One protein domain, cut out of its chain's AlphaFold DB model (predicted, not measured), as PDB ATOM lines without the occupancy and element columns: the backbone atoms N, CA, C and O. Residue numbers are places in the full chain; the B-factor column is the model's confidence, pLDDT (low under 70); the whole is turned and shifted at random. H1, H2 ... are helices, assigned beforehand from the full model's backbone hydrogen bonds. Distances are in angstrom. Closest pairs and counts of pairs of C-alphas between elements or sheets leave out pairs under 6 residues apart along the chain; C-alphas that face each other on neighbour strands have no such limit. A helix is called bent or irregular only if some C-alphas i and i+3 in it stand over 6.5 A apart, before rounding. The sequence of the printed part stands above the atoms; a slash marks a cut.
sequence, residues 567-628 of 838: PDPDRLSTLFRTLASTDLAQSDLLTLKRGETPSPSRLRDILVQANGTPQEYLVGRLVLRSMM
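What this domain is: This is residues 567 to 628 of the 838 residues of the protein "Ribonuclease R" of Bilophila wadsworthia (strain 3_1_6) (UniProt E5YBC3). Three helices, H1, H4 and H3, lie side by side as a small bundle, their centres making a triangle; H4 packs on both H1 and H3, while those two are only near each other. The short helix H2 and the long loop of residues 587 to 601 run round the side of H1 and H3 away from H4. The printed part has 62 residues with four named helices, in the order H1, H2, H3, H4, and no named strand. Its class is all helix. It is compact, with a radius of gyration of the C-alphas of 10.6 A, and rounded, spanning 31 by 26 by 18 A.

Where its parts are: Begin with the two longest helices, 11 residues each. Find C-alpha 569 at (83.244, 103.353, 102.217); from there H1, residues 569 to 579, runs 15.1 A to C-alpha 579. H4, residues 616 to 626, is 15.5 A long and ends with C-alpha 626 at (88.141, 96.420, 106.777). Look for H3 at residues 602 to 610, 12.4 A long, with C-alpha 602 at (80.512, 103.591, 115.079). H2 is residues 583 to 586, 6.9 A long, and is only just irregular, with C-alphas 583 and 586 6.9 A apart.

How they stand to each other: Start from H4, which touches H1 at a shallow tilt of 19 degrees, opposite ways; look at Arg 571 and Ser 626, whose C-alphas are the closest at 5.4 A. H3 and H4 form a helical hairpin, touching at a shallow tilt of 22 degrees, opposite ways. Their closest C-alphas are those of Ala 610 and Glu 616, 4.6 A apart. H1 and H3 are near each other, with 5 pairs of C-alphas within 10 A. H1 and H2 are close but not clearly touching; the closest C-alphas, of Leu 579 and Ala 585, are 6.6 A apart. H2 is apart from H4, and only just apart from H3, where the closest C-alphas are 8.1 A apart. In H1, H3 and H4 every O i to N i+4 pair is within hydrogen-bond range; H2 is too short for such a pair, and 0 of its 1 O i to N i+3 pair is within range.

The domain as a whole: The two C-alphas farthest apart are those of Gly 595 and Gly 612, at 31.6 A, while those of Pro 567 and Met 628, the first and last printed, are 5.5 A apart. The printed part has no cut. The links from H1 to H2 and from H3 to H4 are tight; the link from H2 to H3, with 15 residues, is long. In the B-factor column the mean pLDDT of the printed part is 75.3, and you will find low confidence, under 70, at residues 581 to 601.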
ATOM      1  N   PRO A 567      88.993 103.822 106.768       86.06
ATOM      2  CA  PRO A 567      88.553 102.730 105.906       86.06
ATOM      3  C   PRO A 567      87.727 103.216 104.712       86.06
ATOM      4  O   PRO A 567      86.935 104.151 104.824       86.06
ATOM      5  N   ASP A 568      87.871 102.531 103.580       84.94
ATOM      6  CA  ASP A 568      87.103 102.832 102.374       84.94
ATOM      7  C   ASP A 568      85.580 102.608 102.584       84.94
ATOM      8  O   ASP A 568      85.194 101.613 103.215       84.94
ATOM      9  N   PRO A 569      84.694 103.483 102.057       84.12
ATOM     10  CA  PRO A 569      83.244 103.353 102.217       84.12
ATOM     11  C   PRO A 569      82.651 102.014 101.759       84.12
ATOM     12  O   PRO A 569      81.699 101.539 102.388       84.12
ATOM     13  N   ASP A 570      83.201 101.366 100.728       82.44
ATOM     14  CA  ASP A 570      82.723 100.061 100.250       82.44
ATOM     15  C   ASP A 570      83.153  98.933 101.204       82.44
ATOM     16  O   ASP A 570      82.387  97.993 101.459       82.44
ATOM     17  N   ARG A 571      84.346  99.050 101.811       82.88
ATOM     18  CA  ARG A 571      84.810  98.134 102.870       82.88
ATOM     19  C   ARG A 571      83.951  98.256 104.123       82.88
ATOM     20  O   ARG A 571      83.526  97.233 104.655       82.88
ATOM     21  N   LEU A 572      83.640  99.479 104.557       83.00
ATOM     22  CA  LEU A 572      82.736  99.732 105.688       83.00
ATOM     23  C   LEU A 572      81.324  99.216 105.404       83.00
ATOM     24  O   LEU A 572      80.740  98.522 106.232       83.00
ATOM     25  N   SER A 573      80.785  99.500 104.219       81.69
ATOM     26  CA  SER A 573      79.450  99.036 103.823       81.69
ATOM     27  C   SER A 573      79.375  97.510 103.734       81.69
ATOM     28  O   SER A 573      78.324  96.924 103.981       81.69
ATOM     29  N   THR A 574      80.482  96.840 103.413       80.44
ATOM     30  CA  THR A 574      80.568  95.374 103.447       80.44
ATOM     31  C   THR A 574      80.672  94.857 104.878       80.44
ATOM     32  O   THR A 574      79.857  94.022 105.256       80.44
ATOM     33  N   LEU A 575      81.558  95.422 105.708       83.06
ATOM     34  CA  LEU A 575      81.664  95.098 107.134       83.06
ATOM     35  C   LEU A 575      80.306  95.181 107.845       83.06
ATOM     36  O   LEU A 575      79.906  94.229 108.509       83.06
ATOM     37  N   PHE A 576      79.586  96.295 107.697       80.62
ATOM     38  CA  PHE A 576      78.295  96.492 108.360       80.62
ATOM     39  C   PHE A 576      77.241  95.491 107.875       80.62
ATOM     40  O   PHE A 576      76.479  94.988 108.696       80.62
ATOM     41  N   ARG A 577      77.222  95.139 106.579       77.56
ATOM     42  CA  ARG A 577      76.335  94.086 106.047       77.56
ATOM     43  C   ARG A 577      76.683  92.705 106.608       77.56
ATOM     44  O   ARG A 577      75.776  91.993 107.031       77.56
ATOM     45  N   THR A 578      77.969  92.352 106.683       77.25
ATOM     46  CA  THR A 578      78.414  91.086 107.284       77.25
ATOM     47  C   THR A 578      78.049  91.031 108.770       77.25
ATOM     48  O   THR A 578      77.416  90.067 109.198       77.25
ATOM     49  N   LEU A 579      78.338  92.082 109.547       78.62
ATOM     50  CA  LEU A 579      77.985  92.173 110.970       78.62
ATOM     51  C   LEU A 579      76.466  92.120 111.206       78.62
ATOM     52  O   LEU A 579      76.019  91.392 112.092       78.62
ATOM     53  N   ALA A 580      75.666  92.793 110.375       75.62
ATOM     54  CA  ALA A 580      74.201  92.732 110.405       75.62
ATOM     55  C   ALA A 580      73.619  91.370 109.963       75.62
ATOM     56  O   ALA A 580      72.403  91.180 109.995       75.62
ATOM     57  N   SER A 581      74.462  90.408 109.571       68.75
ATOM     58  CA  SER A 581      74.077  89.009 109.348       68.75
ATOM     59  C   SER A 581      74.469  88.065 110.500       68.75
ATOM     60  O   SER A 581      74.131  86.878 110.465       68.75
ATOM     61  N   THR A 582      75.155  88.591 111.521       68.19
ATOM     62  CA  THR A 582      75.508  87.890 112.766       68.19
ATOM     63  C   THR A 582      74.452  88.124 113.854       68.19
ATOM     64  O   THR A 582      73.532  88.921 113.686       68.19
ATOM     65  N   ASP A 583      74.603  87.479 115.012       65.94
ATOM     66  CA  ASP A 583      73.684  87.662 116.145       65.94
ATOM     67  C   ASP A 583      73.708  89.105 116.722       65.94
ATOM     68  O   ASP A 583      72.761  89.514 117.393       65.94
ATOM     69  N   LEU A 584      74.723  89.918 116.381       64.44
ATOM     70  CA  LEU A 584      74.790  91.357 116.691       64.44
ATOM     71  C   LEU A 584      73.790  92.211 115.897       64.44
ATOM     72  O   LEU A 584      73.616  93.382 116.221       64.44
ATOM     73  N   ALA A 585      73.100  91.654 114.895       59.50
ATOM     74  CA  ALA A 585      72.113  92.361 114.069       59.50
ATOM     75  C   ALA A 585      70.964  93.030 114.855       59.50
ATOM     76  O   ALA A 585      70.259  93.869 114.305       59.50
ATOM     77  N   GLN A 586      70.771  92.665 116.127       57.09
ATOM     78  CA  GLN A 586      69.823  93.314 117.043       57.09
ATOM     79  C   GLN A 586      70.336  94.655 117.612       57.09
ATOM     80  O   GLN A 586      69.607  95.318 118.344       57.09
ATOM     81  N   SER A 587      71.578  95.053 117.318       63.12
ATOM     82  CA  SER A 587      72.140  96.335 117.740       63.12
ATOM     83  C   SER A 587      71.708  97.473 116.815       63.12
ATOM     84  O   SER A 587      71.986  97.460 115.611       63.12
ATOM     85  N   ASP A 588      71.124  98.523 117.398       64.94
ATOM     86  CA  ASP A 588      70.796  99.775 116.703       64.94
ATOM     87  C   ASP A 588      72.020 100.402 116.001       64.94
ATOM     88  O   ASP A 588      71.869 101.092 114.993       64.94
ATOM     89  N   LEU A 589      73.246 100.120 116.468       64.81
ATOM     90  CA  LEU A 589      74.489 100.621 115.864       64.81
ATOM     91  C   LEU A 589      74.693 100.135 114.422       64.81
ATOM     92  O   LEU A 589      75.193 100.889 113.579       64.81
ATOM     93  N   LEU A 590      74.293  98.888 114.146       64.62
ATOM     94  CA  LEU A 590      74.377  98.250 112.828       64.62
ATOM     95  C   LEU A 590      73.183  98.596 111.930       64.62
ATOM     96  O   LEU A 590      73.214  98.321 110.730       64.62
ATOM     97  N   THR A 591      72.149  99.241 112.478       65.25
ATOM     98  CA  THR A 591      71.011  99.721 111.694       65.25
ATOM     99  C   THR A 591      71.415 100.978 110.919       65.25
ATOM    100  O   THR A 591      71.631 102.058 111.475       65.25
ATOM    101  N   LEU A 592      71.514 100.829 109.599       64.25
ATOM    102  CA  LEU A 592      71.719 101.922 108.650       64.25
ATOM    103  C   LEU A 592      70.373 102.308 108.031       64.25
ATOM    104  O   LEU A 592      69.626 101.450 107.549       64.25
ATOM    105  N   LYS A 593      70.055 103.604 107.998       66.06
ATOM    106  CA  LYS A 593      68.918 104.107 107.220       66.06
ATOM    107  C   LYS A 593      69.187 103.883 105.730       66.06
ATOM    108  O   LYS A 593      70.325 103.804 105.275       66.06
ATOM    109  N   ARG A 594      68.125 103.792 104.930       59.41
ATOM    110  CA  ARG A 594      68.244 103.530 103.488       59.41
ATOM    111  C   ARG A 594      69.017 104.663 102.792       59.41
ATOM    112  O   ARG A 594      68.473 105.749 102.623       59.41
ATOM    113  N   GLY A 595      70.249 104.379 102.366       61.44
ATOM    114  CA  GLY A 595      71.166 105.352 101.752       61.44
ATOM    115  C   GLY A 595      72.156 106.017 102.720       61.44
ATOM    116  O   GLY A 595      72.909 106.885 102.295       61.44
ATOM    117  N   GLU A 596      72.174 105.626 103.996       68.75
ATOM    118  CA  GLU A 596      73.165 106.068 104.982       68.75
ATOM    119  C   GLU A 596      74.467 105.269 104.827       68.75
ATOM    120  O   GLU A 596      74.454 104.036 104.860       68.75
ATOM    121  N   THR A 597      75.597 105.961 104.671       64.44
ATOM    122  CA  THR A 597      76.924 105.335 104.712       64.44
ATOM    123  C   THR A 597      77.358 105.107 106.167       64.44
ATOM    124  O   THR A 597      77.173 105.994 107.006       64.44
ATOM    125  N   PRO A 598      77.947 103.944 106.503       69.50
ATOM    126  CA  PRO A 598      78.423 103.698 107.858       69.50
ATOM    127  C   PRO A 598      79.553 104.663 108.236       69.50
ATOM    128  O   PRO A 598      80.560 104.761 107.534       69.50
ATOM    129  N   SER A 599      79.400 105.360 109.364       69.94
ATOM    130  CA  SER A 599      80.455 106.225 109.903       69.94
ATOM    131  C   SER A 599      81.547 105.385 110.575       69.94
ATOM    132  O   SER A 599      81.208 104.556 111.429       69.94
ATOM    133  N   PRO A 600      82.842 105.648 110.312       69.38
ATOM    134  CA  PRO A 600      83.944 105.008 111.028       69.38
ATOM    135  C   PRO A 600      83.871 105.181 112.556       69.38
ATOM    136  O   PRO A 600      84.349 104.323 113.292       69.38
ATOM    137  N   SER A 601      83.216 106.241 113.051       69.62
ATOM    138  CA  SER A 601      83.033 106.477 114.492       69.62
ATOM    139  C   SER A 601      82.243 105.369 115.203       69.62
ATOM    140  O   SER A 601      82.513 105.092 116.366       69.62
ATOM    141  N   ARG A 602      81.312 104.694 114.509       78.12
ATOM    142  CA  ARG A 602      80.512 103.591 115.079       78.12
ATOM    143  C   ARG A 602      81.323 102.311 115.313       78.12
ATOM    144  O   ARG A 602      80.864 101.435 116.038       78.12
ATOM    145  N   LEU A 603      82.508 102.176 114.705       79.94
ATOM    146  CA  LEU A 603      83.337 100.971 114.834       79.94
ATOM    147  C   LEU A 603      83.773 100.720 116.278       79.94
ATOM    148  O   LEU A 603      83.786  99.572 116.713       79.94
ATOM    149  N   ARG A 604      84.073 101.787 117.030       77.12
ATOM    150  CA  ARG A 604      84.387 101.685 118.458       77.12
ATOM    151  C   ARG A 604      83.213 101.106 119.237       77.12
ATOM    152  O   ARG A 604      83.406 100.164 119.994       77.12
ATOM    153  N   ASP A 605      82.013 101.646 119.049       78.12
ATOM    154  CA  ASP A 605      80.834 101.220 119.810       78.12
ATOM    155  C   ASP A 605      80.478  99.751 119.510       78.12
ATOM    156  O   ASP A 605      80.087  99.007 120.405       78.12
ATOM    157  N   ILE A 606      80.700  99.309 118.265       80.62
ATOM    158  CA  ILE A 606      80.583  97.904 117.847       80.62
ATOM    159  C   ILE A 606      81.624  97.018 118.555       80.62
ATOM    160  O   ILE A 606      81.258  95.963 119.068       80.62
ATOM    161  N   LEU A 607      82.899  97.429 118.618       80.50
ATOM    162  CA  LEU A 607      83.941  96.689 119.349       80.50
ATOM    163  C   LEU A 607      83.627  96.615 120.852       80.50
ATOM    164  O   LEU A 607      83.718  95.543 121.440       80.50
ATOM    165  N   VAL A 608      83.186  97.720 121.462       79.62
ATOM    166  CA  VAL A 608      82.804  97.778 122.885       79.62
ATOM    167  C   VAL A 608      81.600  96.881 123.190       79.62
ATOM    168  O   VAL A 608      81.587  96.231 124.228       79.62
ATOM    169  N   GLN A 609      80.605  96.802 122.296       79.50
ATOM    170  CA  GLN A 609      79.481  95.867 122.447       79.50
ATOM    171  C   GLN A 609      79.868  94.400 122.221       79.50
ATOM    172  O   GLN A 609      79.205  93.515 122.756       79.50
ATOM    173  N   ALA A 610      80.897  94.137 121.416       79.75
ATOM    174  CA  ALA A 610      81.383  92.787 121.154       79.75
ATOM    175  C   ALA A 610      82.338  92.272 122.245       79.75
ATOM    176  O   ALA A 610      82.429  91.060 122.428       79.75
ATOM    177  N   ASN A 611      83.019  93.161 122.967       81.50
ATOM    178  CA  ASN A 611      83.954  92.839 124.045       81.50
ATOM    179  C   ASN A 611      83.311  91.963 125.141       81.50
ATOM    180  O   ASN A 611      82.238  92.282 125.653       81.50
ATOM    181  N   GLY A 612      83.962  90.858 125.503       74.75
ATOM    182  CA  GLY A 612      83.462  89.866 126.458       74.75
ATOM    183  C   GLY A 612      82.313  88.989 125.941       74.75
ATOM    184  O   GLY A 612      81.752  88.206 126.712       74.75
ATOM    185  N   THR A 613      81.932  89.096 124.663       79.88
ATOM    186  CA  THR A 613      80.888  88.259 124.046       79.88
ATOM    187  C   THR A 613      81.498  87.133 123.203       79.88
ATOM    188  O   THR A 613      82.605  87.284 122.685       79.88
ATOM    189  N   PRO A 614      80.770  86.028 122.938       71.94
ATOM    190  CA  PRO A 614      81.213  85.001 121.985       71.94
ATOM    191  C   PRO A 614      81.501  85.522 120.563       71.94
ATOM    192  O   PRO A 614      82.096  84.814 119.756       71.94
ATOM    193  N   GLN A 615      81.050  86.735 120.230       74.44
ATOM    194  CA  GLN A 615      81.258  87.381 118.941       74.44
ATOM    195  C   GLN A 615      82.517  88.265 118.895       74.44
ATOM    196  O   GLN A 615      82.881  88.695 117.803       74.44
ATOM    197  N   GLU A 616      83.206  88.519 120.014       79.06
ATOM    198  CA  GLU A 616      84.367  89.423 120.096       79.06
ATOM    199  C   GLU A 616      85.422  89.137 119.016       79.06
ATOM    200  O   GLU A 616      85.743  89.999 118.196       79.06
ATOM    201  N   TYR A 617      85.879  87.884 118.953       75.50
ATOM    202  CA  TYR A 617      86.870  87.397 117.991       75.50
ATOM    203  C   TYR A 617      86.438  87.612 116.529       75.50
ATOM    204  O   TYR A 617      87.226  88.060 115.690       75.50
ATOM    205  N   LEU A 618      85.164  87.338 116.223       76.81
ATOM    206  CA  LEU A 618      84.570  87.539 114.898       76.81
ATOM    207  C   LEU A 618      84.554  89.029 114.525       76.81
ATOM    208  O   LEU A 618      84.993  89.398 113.435       76.81
ATOM    209  N   VAL A 619      84.078  89.884 115.431       81.81
ATOM    210  CA  VAL A 619      83.974  91.329 115.205       81.81
ATOM    211  C   VAL A 619      85.351  91.957 115.055       81.81
ATOM    212  O   VAL A 619      85.587  92.626 114.052       81.81
ATOM    213  N   GLY A 620      86.274  91.709 115.987       82.00
ATOM    214  CA  GLY A 620      87.630  92.257 115.946       82.00
ATOM    215  C   GLY A 620      88.344  91.917 114.636       82.00
ATOM    216  O   GLY A 620      88.864  92.806 113.959       82.00
ATOM    217  N   ARG A 621      88.273  90.649 114.204       79.19
ATOM    218  CA  ARG A 621      88.869  90.179 112.942       79.19
ATOM    219  C   ARG A 621      88.201  90.790 111.702       79.19
ATOM    220  O   ARG A 621      88.906  91.147 110.755       79.19
ATOM    221  N   LEU A 622      86.873  90.935 111.679       81.06
ATOM    222  CA  LEU A 622      86.156  91.580 110.568       81.06
ATOM    223  C   LEU A 622      86.457  93.081 110.479       81.06
ATOM    224  O   LEU A 622      86.756  93.580 109.391       81.06
ATOM    225  N   VAL A 623      86.427  93.792 111.610       84.44
ATOM    226  CA  VAL A 623      86.766  95.218 111.683       84.44
ATOM    227  C   VAL A 623      88.209  95.420 111.218       84.44
ATOM    228  O   VAL A 623      88.424  96.209 110.297       84.44
ATOM    229  N   LEU A 624      89.178  94.650 111.731       84.19
ATOM    230  CA  LEU A 624      90.581  94.741 111.314       84.19
ATOM    231  C   LEU A 624      90.762  94.517 109.801       84.19
ATOM    232  O   LEU A 624      91.462  95.289 109.151       84.19
ATOM    233  N   ARG A 625      90.089  93.518 109.208       82.44
ATOM    234  CA  ARG A 625      90.128  93.266 107.751       82.44
ATOM    235  C   ARG A 625      89.569  94.419 106.909       82.44
ATOM    236  O   ARG A 625      89.945  94.551 105.745       82.44
ATOM    237  N   SER A 626      88.679  95.240 107.467       83.44
ATOM    238  CA  SER A 626      88.141  96.420 106.777       83.44
ATOM    239  C   SER A 626      89.077  97.637 106.821       83.44
ATOM    240  O   SER A 626      88.944  98.519 105.972       83.44
ATOM    241  N   MET A 627      90.035  97.676 107.759       87.06
ATOM    242  CA  MET A 627      90.967  98.796 107.936       87.06
ATOM    243  C   MET A 627      91.894  98.994 106.728       87.06
ATOM    244  O   MET A 627      92.082  98.108 105.886       87.06
ATOM    245  N   MET A 628      92.495 100.182 106.653       89.50
ATOM    246  CA  MET A 628      93.596 100.463 105.734       89.50
ATOM    247  C   MET A 628      94.933 100.096 106.385       89.50
ATOM    248  O   MET A 628      95.055 100.037 107.605       89.50
TER     249      MET A 628